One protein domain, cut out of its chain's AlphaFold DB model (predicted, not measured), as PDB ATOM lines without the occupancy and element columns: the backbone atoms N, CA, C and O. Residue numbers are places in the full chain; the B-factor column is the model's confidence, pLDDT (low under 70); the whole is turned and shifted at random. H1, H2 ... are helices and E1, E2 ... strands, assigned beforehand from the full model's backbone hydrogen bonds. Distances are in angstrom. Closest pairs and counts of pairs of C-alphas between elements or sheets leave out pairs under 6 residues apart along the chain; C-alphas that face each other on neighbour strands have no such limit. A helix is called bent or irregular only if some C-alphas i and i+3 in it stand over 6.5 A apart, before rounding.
ATOM      1  N   PHE A  51      31.938 -19.595  29.106       91.06
ATOM      2  CA  PHE A  51      30.892 -20.325  29.835       91.06
ATOM      3  C   PHE A  51      31.055 -21.840  29.666       91.06
ATOM      4  O   PHE A  51      31.311 -22.321  28.562       91.06
ATOM      5  N   GLY A  52      30.851 -22.611  30.735       92.12
ATOM      6  CA  GLY A  52      30.852 -24.069  30.648       92.12
ATOM      7  C   GLY A  52      30.400 -24.770  31.925       92.12
ATOM      8  O   GLY A  52      30.101 -24.146  32.942       92.12
ATOM      9  N   THR A  53      30.363 -26.099  31.867       94.31
ATOM     10  CA  THR A  53      30.195 -26.955  33.048       94.31
ATOM     11  C   THR A  53      31.565 -27.459  33.481       94.31
ATOM     12  O   THR A  53      32.201 -28.202  32.736       94.31
ATOM     13  N   LEU A  54      32.013 -27.039  34.661       94.31
ATOM     14  CA  LEU A  54      33.266 -27.436  35.291       94.31
ATOM     15  C   LEU A  54      33.012 -28.580  36.275       94.31
ATOM     16  O   LEU A  54      32.164 -28.466  37.154       94.31
ATOM     17  N   LEU A  55      33.794 -29.646  36.155       95.25
ATOM     18  CA  LEU A  55      33.912 -30.720  37.133       95.25
ATOM     19  C   LEU A  55      35.364 -30.752  37.606       95.25
ATOM     20  O   LEU A  55      36.262 -31.074  36.830       95.25
ATOM     21  N   VAL A  56      35.607 -30.390  38.864       93.44
ATOM     22  CA  VAL A  56      36.951 -30.451  39.460       93.44
ATOM     23  C   VAL A  56      37.268 -31.908  39.790       93.44
ATOM     24  O   VAL A  56      36.479 -32.559  40.472       93.44
ATOM     25  N   LEU A  57      38.386 -32.435  39.281       92.44
ATOM     26  CA  LEU A  57      38.819 -33.814  39.545       92.44
ATOM     27  C   LEU A  57      39.800 -33.845  40.720       92.44
ATOM     28  O   LEU A  57      39.553 -34.516  41.714       92.44
ATOM     29  N   ASP A  58      40.864 -33.049  40.616       90.19
ATOM     30  CA  ASP A  58      41.994 -33.002  41.548       90.19
ATOM     31  C   ASP A  58      42.413 -31.544  41.796       90.19
ATOM     32  O   ASP A  58      41.844 -30.617  41.223       90.19
ATOM     33  N   ALA A  59      43.474 -31.309  42.576       87.19
ATOM     34  CA  ALA A  59      44.029 -29.965  42.784       87.19
ATOM     35  C   ALA A  59      44.590 -29.300  41.503       87.19
ATOM     36  O   ALA A  59      44.644 -28.073  41.427       87.19
ATOM     37  N   ASN A  60      44.973 -30.090  40.491       92.00
ATOM     38  CA  ASN A  60      45.627 -29.621  39.257       92.00
ATOM     39  C   ASN A  60      44.876 -30.009  37.968       92.00
ATOM     40  O   ASN A  60      45.316 -29.652  36.872       92.00
ATOM     41  N   THR A  61      43.757 -30.731  38.075       92.69
ATOM     42  CA  THR A  61      43.031 -31.298  36.928       92.69
ATOM     43  C   THR A  61      41.530 -31.082  37.079       92.69
ATOM     44  O   THR A  61      40.957 -31.321  38.141       92.69
ATOM     45  N   ALA A  62      40.870 -30.680  35.996       94.44
ATOM     46  CA  ALA A  62      39.416 -30.598  35.915       94.44
ATOM     47  C   ALA A  62      38.916 -31.014  34.530       94.44
ATOM     48  O   ALA A  62      39.693 -31.170  33.589       94.44
ATOM     49  N   ARG A  63      37.601 -31.179  34.396       95.31
ATOM     50  CA  ARG A  63      36.909 -31.324  33.116       95.31
ATOM     51  C   ARG A  63      36.008 -30.122  32.867       95.31
ATOM     52  O   ARG A  63      35.226 -29.760  33.738       95.31
ATOM     53  N   ILE A  64      36.079 -29.542  31.674       93.69
ATOM     54  CA  ILE A  64      35.152 -28.510  31.196       93.69
ATOM     55  C   ILE A  64      34.375 -29.103  30.027       93.69
ATOM     56  O   ILE A  64      34.973 -29.574  29.063       93.69
ATOM     57  N   ASN A  65      33.044 -29.126  30.123       91.38
ATOM     58  CA  ASN A  65      32.154 -29.718  29.114       91.38
ATOM     59  C   ASN A  65      32.551 -31.169  28.730       91.38
ATOM     60  O   ASN A  65      32.384 -31.592  27.591       91.38
ATOM     61  N   GLY A  66      33.113 -31.924  29.684       91.06
ATOM     62  CA  GLY A  66      33.614 -33.294  29.499       91.06
ATOM     63  C   GLY A  66      35.092 -33.415  29.089       91.06
ATOM     64  O   GLY A  66      35.701 -34.446  29.369       91.06
ATOM     65  N   GLN A  67      35.704 -32.377  28.511       91.38
ATOM     66  CA  GLN A  67      37.121 -32.385  28.120       91.38
ATOM     67  C   GLN A  67      38.038 -32.074  29.306       91.38
ATOM     68  O   GLN A  67      37.750 -31.170  30.085       91.38
ATOM     69  N   ALA A  68      39.142 -32.810  29.456       92.56
ATOM     70  CA  ALA A  68      40.094 -32.604  30.548       92.56
ATOM     71  C   ALA A  68      41.034 -31.413  30.282       92.56
ATOM     72  O   ALA A  68      41.659 -31.336  29.228       92.56
ATOM     73  N   PHE A  69      41.174 -30.531  31.272       92.69
ATOM     74  CA  PHE A  69      42.060 -29.366  31.266       92.69
ATOM     75  C   PHE A  69      42.935 -29.344  32.524       92.69
ATOM     76  O   PHE A  69      42.536 -29.822  33.593       92.69
ATOM     77  N   ARG A  70      44.130 -28.751  32.411       93.94
ATOM     78  CA  ARG A  70      44.983 -28.469  33.571       93.94
ATOM     79  C   ARG A  70      44.566 -27.170  34.244       93.94
ATOM     80  O   ARG A  70      44.264 -26.176  33.582       93.94
ATOM     81  N   MET A  71      44.577 -27.189  35.569       93.06
ATOM     82  CA  MET A  71      44.318 -26.022  36.401       93.06
ATOM     83  C   MET A  71      45.634 -25.350  36.771       93.06
ATOM     84  O   MET A  71      46.633 -26.024  37.025       93.06
ATOM     85  N   ALA A  72      45.632 -24.020  36.783       93.12
ATOM     86  CA  ALA A  72      46.794 -23.239  37.163       93.12
ATOM     87  C   ALA A  72      47.128 -23.468  38.650       93.12
ATOM     88  O   ALA A  72      46.214 -23.629  39.470       93.12
ATOM     89  N   PRO A  73      48.414 -23.444  39.040       87.25
ATOM     90  CA  PRO A  73      48.789 -23.461  40.449       87.25
ATOM     91  C   PRO A  73      48.169 -22.250  41.161       87.25
ATOM     92  O   PRO A  73      48.378 -21.107  40.761       87.25
ATOM     93  N   GLY A  74      47.372 -22.502  42.204       87.69
ATOM     94  CA  GLY A  74      46.630 -21.455  42.915       87.69
ATOM     95  C   GLY A  74      45.350 -20.970  42.216       87.69
ATOM     96  O   GLY A  74      44.912 -19.851  42.489       87.69
ATOM     97  N   MET A  75      44.749 -21.781  41.330       92.44
ATOM     98  CA  MET A  75      43.460 -21.483  40.691       92.44
ATOM     99  C   MET A  75      42.397 -21.061  41.719       92.44
ATOM    100  O   MET A  75      42.183 -21.734  42.728       92.44
ATOM    101  N   ARG A  76      41.686 -19.967  41.430       93.19
ATOM    102  CA  ARG A  76      40.636 -19.421  42.303       93.19
ATOM    103  C   ARG A  76      39.255 -19.853  41.823       93.19
ATOM    104  O   ARG A  76      38.916 -19.648  40.659       93.19
ATOM    105  N   ILE A  77      38.444 -20.405  42.719       93.62
ATOM    106  CA  ILE A  77      37.023 -20.668  42.471       93.62
ATOM    107  C   ILE A  77      36.221 -19.699  43.329       93.62
ATOM    108  O   ILE A  77      36.519 -19.532  44.507       93.62
ATOM    109  N   PHE A  78      35.208 -19.068  42.754       93.06
ATOM    110  CA  PHE A  78      34.290 -18.176  43.451       93.06
ATOM    111  C   PHE A  78      32.881 -18.766  43.450       93.06
ATOM    112  O   PHE A  78      32.429 -19.275  42.422       93.06
ATOM    113  N   ASN A  79      32.179 -18.698  44.582       91.81
ATOM    114  CA  ASN A  79      30.765 -19.055  44.650       91.81
ATOM    115  C   ASN A  79      29.891 -17.992  43.951       91.81
ATOM    116  O   ASN A  79      30.371 -16.999  43.400       91.81
ATOM    117  N   GLN A  80      28.578 -18.203  44.005       89.31
ATOM    118  CA  GLN A  80      27.577 -17.275  43.481       89.31
ATOM    119  C   GLN A  80      27.675 -15.871  44.114       89.31
ATOM    120  O   GLN A  80      27.512 -14.870  43.420       89.31
ATOM    121  N   ASP A  81      28.035 -15.787  45.395       86.81
ATOM    122  CA  ASP A  81      28.223 -14.543  46.161       86.81
ATOM    123  C   ASP A  81      29.642 -13.963  46.058       86.81
ATOM    124  O   ASP A  81      30.019 -13.076  46.818       86.81
ATOM    125  N   ASN A  82      30.431 -14.447  45.092       88.88
ATOM    126  CA  ASN A  82      31.811 -14.039  44.836       88.88
ATOM    127  C   ASN A  82      32.785 -14.276  46.017       88.88
ATOM    128  O   ASN A  82      33.852 -13.666  46.087       88.88
ATOM    129  N   LEU A  83      32.449 -15.198  46.923       89.81
ATOM    130  CA  LEU A  83      33.322 -15.699  47.987       89.81
ATOM    131  C   LEU A  83      34.223 -16.814  47.453       89.81
ATOM    132  O   LEU A  83      33.781 -17.657  46.672       89.81
ATOM    133  N   MET A  84      35.485 -16.843  47.882       92.38
ATOM    134  CA  MET A  84      36.448 -17.842  47.417       92.38
ATOM    135  C   MET A  84      36.141 -19.230  48.005       92.38
ATOM    136  O   MET A  84      36.145 -19.409  49.220       92.38
ATOM    137  N   LEU A  85      35.907 -20.213  47.135       90.31
ATOM    138  CA  LEU A  85      35.703 -21.617  47.484       90.31
ATOM    139  C   LEU A  85      37.003 -22.418  47.321       90.31
ATOM    140  O   LEU A  85      37.649 -22.323  46.272       90.31
ATOM    141  N   PRO A  86      37.368 -23.274  48.294       90.38
ATOM    142  CA  PRO A  86      38.422 -24.265  48.110       90.38
ATOM    143  C   PRO A  86      38.057 -25.265  47.004       90.38
ATOM    144  O   PRO A  86      36.954 -25.814  46.995       90.38
ATOM    145  N   SER A  87      39.001 -25.576  46.112       87.38
ATOM    146  CA  SER A  87      38.810 -26.570  45.041       87.38
ATOM    147  C   SER A  87      38.423 -27.954  45.572       87.38
ATOM    148  O   SER A  87      37.574 -28.616  44.982       87.38
ATOM    149  N   ALA A  88      38.962 -28.351  46.727       88.56
ATOM    150  CA  ALA A  88      38.625 -29.604  47.402       88.56
ATOM    151  C   ALA A  88      37.143 -29.705  47.822       88.56
ATOM    152  O   ALA A  88      36.588 -30.798  47.821       88.56
ATOM    153  N   GLN A  89      36.481 -28.587  48.142       90.06
ATOM    154  CA  GLN A  89      35.071 -28.586  48.561       90.06
ATOM    155  C   GLN A  89      34.112 -28.831  47.384       90.06
ATOM    156  O   GLN A  89      33.006 -29.330  47.577       90.06
ATOM    157  N   VAL A  90      34.537 -28.486  46.166       89.56
ATOM    158  CA  VAL A  90      33.766 -28.647  44.921       89.56
ATOM    159  C   VAL A  90      34.275 -29.794  44.040       89.56
ATOM    160  O   VAL A  90      33.795 -29.976  42.921       89.56
ATOM    161  N   ALA A  91      35.231 -30.586  44.533       91.19
ATOM    162  CA  ALA A  91      35.736 -31.762  43.837       91.19
ATOM    163  C   ALA A  91      34.607 -32.782  43.595       91.19
ATOM    164  O   ALA A  91      33.733 -32.983  44.438       91.19
ATOM    165  N   GLY A  92      34.591 -33.386  42.406       91.56
ATOM    166  CA  GLY A  92      33.549 -34.311  41.954       91.56
ATOM    167  C   GLY A  92      32.200 -33.670  41.590       91.56
ATOM    168  O   GLY A  92      31.342 -34.360  41.042       91.56
ATOM    169  N   GLN A  93      31.991 -32.371  41.838       91.94
ATOM    170  CA  GLN A  93      30.727 -31.691  41.537       91.94
ATOM    171  C   GLN A  93      30.734 -31.070  40.135       91.94
ATOM    172  O   GLN A  93      31.684 -30.390  39.751       91.94
ATOM    173  N   SER A  94      29.644 -31.254  39.386       92.62
ATOM    174  CA  SER A  94      29.420 -30.597  38.090       92.62
ATOM    175  C   SER A  94      28.774 -29.227  38.292       92.62
ATOM    176  O   SER A  94      27.561 -29.123  38.469       92.62
ATOM    177  N   LEU A  95      29.577 -28.168  38.245       92.69
ATOM    178  CA  LEU A  95      29.142 -26.791  38.460       92.69
ATOM    179  C   LEU A  95      29.068 -26.028  37.137       92.69
ATOM    180  O   LEU A  95      29.990 -26.065  36.325       92.69
ATOM    181  N   LYS A  96      27.987 -25.275  36.919       93.50
ATOM    182  CA  LYS A  96      27.928 -24.299  35.823       93.50
ATOM    183  C   LYS A  96      28.733 -23.070  36.225       93.50
ATOM    184  O   LYS A  96      28.427 -22.435  37.236       93.50
ATOM    185  N   VAL A  97      29.751 -22.739  35.440       93.81
ATOM    186  CA  VAL A  97      30.690 -21.660  35.748       93.81
ATOM    187  C   VAL A  97      30.912 -20.740  34.554       93.81
ATOM    188  O   VAL A  97      30.824 -21.149  33.394       93.81
ATOM    189  N   GLN A 109      42.660 -20.571  35.118       93.81
ATOM    190  CA  GLN A 109      43.152 -19.619  36.126       93.81
ATOM    191  C   GLN A 109      42.111 -19.293  37.202       93.81
ATOM    192  O   GLN A 109      42.427 -19.264  38.393       93.81
ATOM    193  N   THR A 110      40.870 -19.047  36.780       93.44
ATOM    194  CA  THR A 110      39.789 -18.613  37.671       93.44
ATOM    195  C   THR A 110      38.450 -19.153  37.185       93.44
ATOM    196  O   THR A 110      38.197 -19.167  35.981       93.44
ATOM    197  N   ALA A 111      37.575 -19.548  38.107       93.94
ATOM    198  CA  ALA A 111      36.196 -19.932  37.825       93.94
ATOM    199  C   ALA A 111      35.216 -19.230  38.778       93.94
ATOM    200  O   ALA A 111      35.496 -19.068  39.961       93.94
ATOM    201  N   TRP A 112      34.044 -18.855  38.274       94.56
ATOM    202  CA  TRP A 112      32.938 -18.265  39.025       94.56
ATOM    203  C   TRP A 112      31.697 -19.129  38.839       94.56
ATOM    204  O   TRP A 112      31.191 -19.239  37.722       94.56
ATOM    205  N   VAL A 113      31.184 -19.719  39.916       92.75
ATOM    206  CA  VAL A 113      29.922 -20.469  39.902       92.75
ATOM    207  C   VAL A 113      28.777 -19.510  39.593       92.75
ATOM    208  O   VAL A 113      28.675 -18.436  40.187       92.75
ATOM    209  N   LEU A 114      27.939 -19.877  38.627       90.38
ATOM    210  CA  LEU A 114      26.857 -19.030  38.130       90.38
ATOM    211  C   LEU A 114      25.550 -19.285  38.886       90.38
ATOM    212  O   LEU A 114      25.236 -20.417  39.267       90.38
ATOM    213  N   ARG A 115      24.774 -18.219  39.088       88.19
ATOM    214  CA  ARG A 115      23.360 -18.284  39.476       88.19
ATOM    215  C   ARG A 115      22.503 -18.574  38.246       88.19
ATOM    216  O   ARG A 115      22.934 -18.363  37.116       88.19
ATOM    217  N   GLU A 116      21.266 -19.008  38.453       81.88
ATOM    218  CA  GLU A 116      20.324 -19.283  37.356       81.88
ATOM    219  C   GLU A 116      20.023 -18.035  36.517       81.88
ATOM    220  O   GLU A 116      20.058 -18.107  35.291       81.88
ATOM    221  N   ALA A 117      19.870 -16.875  37.165       79.94
ATOM    222  CA  ALA A 117      19.701 -15.576  36.508       79.94
ATOM    223  C   ALA A 117      20.933 -15.097  35.706       79.94
ATOM    224  O   ALA A 117      20.830 -14.162  34.920       79.94
ATOM    225  N   GLU A 118      22.100 -15.717  35.904       83.12
ATOM    226  CA  GLU A 118      23.367 -15.363  35.245       83.12
ATOM    227  C   GLU A 118      23.752 -16.374  34.153       83.12
ATOM    228  O   GLU A 118      24.791 -16.234  33.502       83.12
ATOM    229  N   MET A 119      22.944 -17.422  33.955       78.00
ATOM    230  CA  MET A 119      23.148 -18.345  32.845       78.00
ATOM    231  C   MET A 119      22.859 -17.615  31.528       78.00
ATOM    232  O   MET A 119      21.869 -16.883  31.445       78.00
TER     233      MET A 119
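AT A GLANCE: This is residues 51 to 97 and 109 to 119 of the 175 residues of an uncharacterized protein of Lampropedia puyangensis (UniProt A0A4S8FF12). A single sheet of five strands is folded round on itself into a small, nearly closed barrel: E4 and E1 make one wall, E3 and E5 the wall facing it, and E2 is the hinge between them. The two edge strands, E4 and E5, come together where each ends, and the one-turn helix H1 sits beside the strands. The printed part has 58 residues with five named strands and one named helix, in the chain order E1 E2 E3 H1 E4 E5; the sheet runs E4 E1 E2 E3 E5, is mixed, and the class is mostly strand. The whole is compact, with a radius of gyration of the C-alphas of 10.5 A and spans of 29 by 22 by 18 A.

HOW THE PARTS SIT: Begin with E1, residues 51 to 56, and E2, residues 61 to 64: they form an antiparallel hairpin, where N 55 and O 63 are 2.8 A apart, within hydrogen-bond range. Go on to E3, residues 67 to 78, which forms a second hairpin with E2; N 62 and O 69 are within range at 3.0 A. E1, E2 and E3 are a meander, each strand the antiparallel neighbour of the one before. E3 bends by 107 degrees at residue 73, and its pairing is staggered: residues 67 to 70 pair with E2, residues 76 to 78 with E5, residues 109 to 113. E3 and E5 are parallel, with N 78 and O 111 at 2.8 A. At the other edge, E4, residues 94 to 97, is antiparallel to E1, with N 54 and O 95 at 2.8 A. This is a folded sheet, one sheet bent back on itself into two leaves that face each other, and it is strongly twisted. Its edge strands E4 and E5 have their closest C-alphas at Val 97 and Val 113, 4.4 A apart, while E3 and E4 are apart. H1, residues 87 to 90, is on the sheet at a height of 7.7 A, over none of its strands; its closest C-alpha to E3 is that of Ser 87, 6.7 A from that of Ile 77. H1 is too short for an O i to N i+4 pair; its one O i to N i+3 pair is within range.

IN THESE COORDINATES: Find C-alpha 51 at (30.892, -20.325, 29.835); from there E1 runs 15.2 A to Val 56. E2 covers 10.1 A, and E3, the longest strand by residues, 21.1 A. H1 spans 5.5 A and E4 9.3 A. E5 starts at C-alpha 109, at (43.152, -19.619, 36.126), and runs 13.8 A to C-alpha 113 at (29.922, -20.469, 39.902).

THE WHOLE: Look for the two C-alphas farthest apart at Pro 73 and Ala 117, 30.4 A. Residues 98 to 108 are not printed, and C-alphas 97 and 109 are 12.6 A apart across this cut. Of the links that are printed whole, none is long. The mean pLDDT of the printed part is 91.0, and no printed residue is under 70.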